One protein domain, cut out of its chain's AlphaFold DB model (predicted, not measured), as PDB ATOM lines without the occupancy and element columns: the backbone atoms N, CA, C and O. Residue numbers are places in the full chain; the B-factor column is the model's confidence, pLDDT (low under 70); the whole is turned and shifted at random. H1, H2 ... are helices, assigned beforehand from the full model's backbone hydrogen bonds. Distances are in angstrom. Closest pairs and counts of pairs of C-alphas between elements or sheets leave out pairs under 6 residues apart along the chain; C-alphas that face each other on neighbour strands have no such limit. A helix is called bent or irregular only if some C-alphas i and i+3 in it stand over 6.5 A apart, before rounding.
ATOM      1  N   LEU A  18      21.722  59.328 150.826       84.50
ATOM      2  CA  LEU A  18      20.787  58.446 151.521       84.50
ATOM      3  C   LEU A  18      21.199  56.973 151.389       84.50
ATOM      4  O   LEU A  18      21.180  56.238 152.378       84.50
ATOM      5  N   ALA A  19      21.630  56.542 150.202       85.62
ATOM      6  CA  ALA A  19      22.185  55.207 150.001       85.62
ATOM      7  C   ALA A  19      23.483  54.999 150.799       85.62
ATOM      8  O   ALA A  19      23.666  53.934 151.397       85.62
ATOM      9  N   ALA A  20      24.355  56.006 150.864       87.69
ATOM     10  CA  ALA A  20      25.596  55.972 151.631       87.69
ATOM     11  C   ALA A  20      25.339  55.867 153.141       87.69
ATOM     12  O   ALA A  20      26.069  55.166 153.838       87.69
ATOM     13  N   ARG A  21      24.267  56.490 153.644       88.19
ATOM     14  CA  ARG A  21      23.824  56.378 155.043       88.19
ATOM     15  C   ARG A  21      23.127  55.051 155.342       88.19
ATOM     16  O   ARG A  21      23.316  54.496 156.420       88.19
ATOM     17  N   LEU A  22      22.339  54.526 154.403       90.19
ATOM     18  CA  LEU A  22      21.581  53.282 154.584       90.19
ATOM     19  C   LEU A  22      22.474  52.033 154.499       90.19
ATOM     20  O   LEU A  22      22.289  51.079 155.253       90.19
ATOM     21  N   SER A  23      23.460  52.039 153.601       90.12
ATOM     22  CA  SER A  23      24.365  50.907 153.356       90.12
ATOM     23  C   SER A  23      25.079  50.366 154.608       90.12
ATOM     24  O   SER A  23      25.053  49.148 154.804       90.12
ATOM     25  N   PRO A  24      25.704  51.188 155.480       92.12
ATOM     26  CA  PRO A  24      26.363  50.682 156.684       92.12
ATOM     27  C   PRO A  24      25.374  50.071 157.684       92.12
ATOM     28  O   PRO A  24      25.677  49.022 158.245       92.12
ATOM     29  N   LEU A  25      24.179  50.653 157.842       92.56
ATOM     30  CA  LEU A  25      23.135  50.119 158.729       92.56
ATOM     31  C   LEU A  25      22.658  48.742 158.257       92.56
ATOM     32  O   LEU A  25      22.574  47.798 159.038       92.56
ATOM     33  N   LEU A  26      22.398  48.601 156.954       90.75
ATOM     34  CA  LEU A  26      22.018  47.316 156.368       90.75
ATOM     35  C   LEU A  26      23.130  46.273 156.518       90.75
ATOM     36  O   LEU A  26      22.845  45.103 156.765       90.75
ATOM     37  N   LYS A  27      24.396  46.688 156.409       90.88
ATOM     38  CA  LYS A  27      25.550  45.804 156.604       90.88
ATOM     39  C   LYS A  27      25.670  45.322 158.052       90.88
ATOM     40  O   LYS A  27      25.976  44.151 158.266       90.88
ATOM     41  N   GLU A  28      25.416  46.190 159.026       91.31
ATOM     42  CA  GLU A  28      25.410  45.834 160.448       91.31
ATOM     43  C   GLU A  28      24.286  44.843 160.772       91.31
ATOM     44  O   GLU A  28      24.548  43.787 161.348       91.31
ATOM     45  N   ILE A  29      23.064  45.122 160.307       90.25
ATOM     46  CA  ILE A  29      21.915  44.215 160.456       90.25
ATOM     47  C   ILE A  29      22.227  42.855 159.827       90.25
ATOM     48  O   ILE A  29      22.035  41.819 160.462       90.25
ATOM     49  N   HIS A  30      22.755  42.845 158.601       89.06
ATOM     50  CA  HIS A  30      23.163  41.615 157.928       89.06
ATOM     51  C   HIS A  30      24.202  40.831 158.745       89.06
ATOM     52  O   HIS A  30      24.109  39.609 158.847       89.06
ATOM     53  N   GLY A  31      25.179  41.517 159.345       88.31
ATOM     54  CA  GLY A  31      26.181  40.906 160.220       88.31
ATOM     55  C   GLY A  31      25.564  40.248 161.454       88.31
ATOM     56  O   GLY A  31      25.818  39.072 161.703       88.31
ATOM     57  N   LEU A  32      24.696  40.965 162.173       89.50
ATOM     58  CA  LEU A  32      23.991  40.441 163.349       89.50
ATOM     59  C   LEU A  32      23.155  39.201 163.008       89.50
ATOM     60  O   LEU A  32      23.255  38.180 163.686       89.50
ATOM     61  N   MET A  33      22.397  39.257 161.909       88.31
ATOM     62  CA  MET A  33      21.596  38.127 161.430       88.31
ATOM     63  C   MET A  33      22.440  36.939 160.946       88.31
ATOM     64  O   MET A  33      21.970  35.806 160.967       88.31
ATOM     65  N   SER A  34      23.673  37.180 160.490       86.38
ATOM     66  CA  SER A  34      24.585  36.112 160.060       86.38
ATOM     67  C   SER A  34      25.248  35.402 161.243       86.38
ATOM     68  O   SER A  34      25.595  34.228 161.131       86.38
ATOM     69  N   CYS A  35      25.445  36.102 162.363       88.38
ATOM     70  CA  CYS A  35      26.049  35.544 163.572       88.38
ATOM     71  C   CYS A  35      25.047  34.774 164.442       88.38
ATOM     72  O   CYS A  35      25.437  33.794 165.076       88.38
ATOM     73  N   ASP A  36      23.778  35.190 164.469       88.38
ATOM     74  CA  ASP A  36      22.728  34.554 165.268       88.38
ATOM     75  C   ASP A  36      21.613  33.989 164.377       88.38
ATOM     76  O   ASP A  36      20.730  34.690 163.874       88.38
ATOM     77  N   ASN A  37      21.662  32.672 164.194       84.44
ATOM     78  CA  ASN A  37      20.737  31.946 163.333       84.44
ATOM     79  C   ASN A  37      19.323  31.842 163.936       84.44
ATOM     80  O   ASN A  37      18.356  31.672 163.198       84.44
ATOM     81  N   GLU A  38      19.182  31.949 165.260       89.12
ATOM     82  CA  GLU A  38      17.871  31.961 165.917       89.12
ATOM     83  C   GLU A  38      17.227  33.341 165.792       89.12
ATOM     84  O   GLU A  38      16.058  33.442 165.416       89.12
ATOM     85  N   LEU A  39      18.007  34.413 165.973       85.94
ATOM     86  CA  LEU A  39      17.559  35.777 165.687       85.94
ATOM     87  C   LEU A  39      17.095  35.916 164.231       85.94
ATOM     88  O   LEU A  39      16.032  36.476 163.971       85.94
ATOM     89  N   SER A  40      17.844  35.348 163.284       86.56
ATOM     90  CA  SER A  40      17.493  35.365 161.858       86.56
ATOM     91  C   SER A  40      16.128  34.726 161.559       86.56
ATOM     92  O   SER A  40      15.398  35.209 160.697       86.56
ATOM     93  N   LYS A  41      15.737  33.684 162.305       89.56
ATOM     94  CA  LYS A  41      14.416  33.041 162.176       89.56
ATOM     95  C   LYS A  41      13.290  33.846 162.828       89.56
ATOM     96  O   LYS A  41      12.145  33.728 162.402       89.56
ATOM     97  N   MET A  42      13.595  34.627 163.868       89.12
ATOM     98  CA  MET A  42      12.611  35.462 164.572       89.12
ATOM     99  C   MET A  42      12.318  36.776 163.838       89.12
ATOM    100  O   MET A  42      11.220  37.321 163.960       89.12
ATOM    101  N   VAL A  43      13.283  37.301 163.079       87.12
ATOM    102  CA  VAL A  43      13.122  38.540 162.312       87.12
ATOM    103  C   VAL A  43      12.412  38.245 160.987       87.12
ATOM    104  O   VAL A  43      12.898  37.490 160.154       87.12
ATOM    105  N   GLY A  44      11.265  38.889 160.749       87.50
ATOM    106  CA  GLY A  44      10.445  38.673 159.542       87.50
ATOM    107  C   GLY A  44      11.027  39.224 158.230       87.50
ATOM    108  O   GLY A  44      10.403  39.088 157.180       87.50
ATOM    109  N   TYR A  45      12.201  39.855 158.277       83.00
ATOM    110  CA  TYR A  45      12.868  40.467 157.130       83.00
ATOM    111  C   TYR A  45      14.290  39.941 157.006       83.00
ATOM    112  O   TYR A  45      15.003  39.839 157.996       83.00
ATOM    113  N   SER A  46      14.722  39.675 155.775       84.69
ATOM    114  CA  SER A  46      16.098  39.293 155.463       84.69
ATOM    115  C   SER A  46      16.771  40.417 154.686       84.69
ATOM    116  O   SER A  46      16.239  40.894 153.682       84.69
ATOM    117  N   VAL A  47      17.951  40.827 155.143       87.00
ATOM    118  CA  VAL A  47      18.850  41.682 154.366       87.00
ATOM    119  C   VAL A  47      19.746  40.766 153.535       87.00
ATOM    120  O   VAL A  47      20.251  39.779 154.058       87.00
ATOM    121  N   LYS A  48      19.935  41.071 152.249       86.44
ATOM    122  CA  LYS A  48      20.873  40.365 151.361       86.44
ATOM    123  C   LYS A  48      21.722  41.371 150.613       86.44
ATOM    124  O   LYS A  48      21.215  42.409 150.180       86.44
ATOM    125  N   GLU A  49      23.003  41.066 150.440       86.62
ATOM    126  CA  GLU A  49      23.871  41.928 149.644       86.62
ATOM    127  C   GLU A  49      23.477  41.839 148.162       86.62
ATOM    128  O   GLU A  49      23.123  40.776 147.637       86.62
ATOM    129  N   ARG A  50      23.565  42.960 147.442       86.75
ATOM    130  CA  ARG A  50      23.399  42.933 145.990       86.75
ATOM    131  C   ARG A  50      24.447  41.995 145.381       86.75
ATOM    132  O   ARG A  50      25.633  42.090 145.687       86.75
ATOM    133  N   ASN A  51      23.992  41.100 144.507       86.81
ATOM    134  CA  ASN A  51      24.808  40.071 143.855       86.81
ATOM    135  C   ASN A  51      25.448  39.054 144.825       86.81
ATOM    136  O   ASN A  51      26.399  38.372 144.451       86.81
ATOM    137  N   GLU A  52      24.938  38.902 146.052       85.44
ATOM    138  CA  GLU A  52      25.446  37.915 147.018       85.44
ATOM    139  C   GLU A  52      25.464  36.490 146.438       85.44
ATOM    140  O   GLU A  52      26.437  35.752 146.598       85.44
ATOM    141  N   ASN A  53      24.411  36.112 145.707       87.06
ATOM    142  CA  ASN A  53      24.324  34.808 145.050       87.06
ATOM    143  C   ASN A  53      25.415  34.615 143.994       87.06
ATOM    144  O   ASN A  53      25.977  33.526 143.896       87.06
ATOM    145  N   ASP A  54      25.738  35.656 143.230       88.25
ATOM    146  CA  ASP A  54      26.763  35.582 142.189       88.25
ATOM    147  C   ASP A  54      28.157  35.506 142.805       88.25
ATOM    148  O   ASP A  54      28.967  34.685 142.381       88.25
ATOM    149  N   LYS A  55      28.412  36.260 143.883       86.81
ATOM    150  CA  LYS A  55      29.645  36.128 144.672       86.81
ATOM    151  C   LYS A  55      29.790  34.722 145.249       86.81
ATOM    152  O   LYS A  55      30.861  34.133 145.153       86.81
ATOM    153  N   LYS A  56      28.711  34.152 145.802       86.94
ATOM    154  CA  LYS A  56      28.695  32.774 146.320       86.94
ATOM    155  C   LYS A  56      28.945  31.746 145.217       86.94
ATOM    156  O   LYS A  56      29.704  30.805 145.431       86.94
ATOM    157  N   ARG A  57      28.339  31.916 144.039       89.06
ATOM    158  CA  ARG A  57      28.581  31.056 142.868       89.06
ATOM    159  C   ARG A  57      30.031  31.141 142.404       89.06
ATOM    160  O   ARG A  57      30.646  30.102 142.196       89.06
ATOM    161  N   LEU A  58      30.581  32.349 142.306       91.88
ATOM    162  CA  LEU A  58      31.974  32.564 141.929       91.88
ATOM    163  C   LEU A  58      32.934  31.958 142.958       91.88
ATOM    164  O   LEU A  58      33.865  31.266 142.572       91.88
ATOM    165  N   ALA A  59      32.684  32.149 144.254       90.44
ATOM    166  CA  ALA A  59      33.493  31.552 145.313       90.44
ATOM    167  C   ALA A  59      33.493  30.017 145.231       90.44
ATOM    168  O   ALA A  59      34.555  29.405 145.282       90.44
ATOM    169  N   LYS A  60      32.322  29.400 145.019       88.81
ATOM    170  CA  LYS A  60      32.213  27.949 144.799       88.81
ATOM    171  C   LYS A  60      32.971  27.487 143.557       88.81
ATOM    172  O   LYS A  60      33.597  26.438 143.592       88.81
ATOM    173  N   LEU A  61      32.909  28.259 142.471       89.50
ATOM    174  CA  LEU A  61      33.627  27.947 141.237       89.50
ATOM    175  C   LEU A  61      35.145  28.018 141.436       89.50
ATOM    176  O   LEU A  61      35.862  27.147 140.961       89.50
ATOM    177  N   LEU A  62      35.630  29.037 142.148       92.25
ATOM    178  CA  LEU A  62      37.053  29.215 142.439       92.25
ATOM    179  C   LEU A  62      37.594  28.153 143.403       92.25
ATOM    180  O   LEU A  62      38.759  27.776 143.302       92.25
ATOM    181  N   ASP A  63      36.765  27.666 144.327       92.88
ATOM    182  CA  ASP A  63      37.148  26.609 145.269       92.88
ATOM    183  C   ASP A  63      36.946  25.187 144.715       92.88
ATOM    184  O   ASP A  63      37.327  24.205 145.349       92.88
ATOM    185  N   TYR A  64      36.382  25.050 143.514       91.06
ATOM    186  CA  TYR A  64      36.104  23.750 142.916       91.06
ATOM    187  C   TYR A  64      37.391  22.933 142.717       91.06
ATOM    188  O   TYR A  64      38.285  23.321 141.963       91.06
TER     189      TYR A  64
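Overview. This is residues 18 to 64 of the 119 residues of an uncharacterized protein of Phaeomoniella chlamydospora (UniProt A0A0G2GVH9). Look first for one long helix, H1, with the short helix H2 turned off at its last end, and then for a link that folds back past H1 and leads into H3, an arm that sticks out by itself. Residues 50 to 64, with H3 among them, stand free of the rest. The printed part has 47 residues with three named helices, in the order H1, H2, H3, and no named strand; the class is all helix. The whole is loose, with a radius of gyration of the C-alphas of 13.0 A, and flat, spanning 33 by 30 by 15 A.

Arrangement. Begin at H1, residues 18 to 35, the longest helix. H2, residues 37 to 42, follows after a tight link of one residue. The two only just touch, and only at the corner by their link, with 3 pairs of C-alphas within 8 A; H1 touches H2 with residues 33 to 34 alone. The closest C-alphas are those of Met 33 and Ser 40, 5.0 A apart. Their lines stand at a steep tilt of 66 degrees, opposite ways. H3, residues 52 to 63, is apart from H1 and from H2. In H2 and H3 every O i to N i+4 pair is within hydrogen-bond range; in H1, 12 of 14 are.

Along the chain. Find C-alpha 18 at (20.787, 58.446, 151.521); from there H1 runs 26.4 A to C-alpha 35 at (26.049, 35.544, 163.572). H1 is neither bent nor irregular, but only just: C-alphas 21 and 24 are 6.4 A apart. H2 measures 8.9 A from C-alpha 37 to C-alpha 42. H3 runs 16.4 A from C-alpha 52 to C-alpha 63 at (37.148, 26.609, 145.269).

Size, cuts and confidence. The two C-alphas farthest apart are those of Leu 18 and Tyr 64, at 38.9 A. Without residues 50 to 64 the body spans 30 by 16 by 12 A. The printed part has no cut, and the link from H2 to H3, 9 residues, is short. The mean pLDDT of the printed part is 88.4, and no printed residue is under 70.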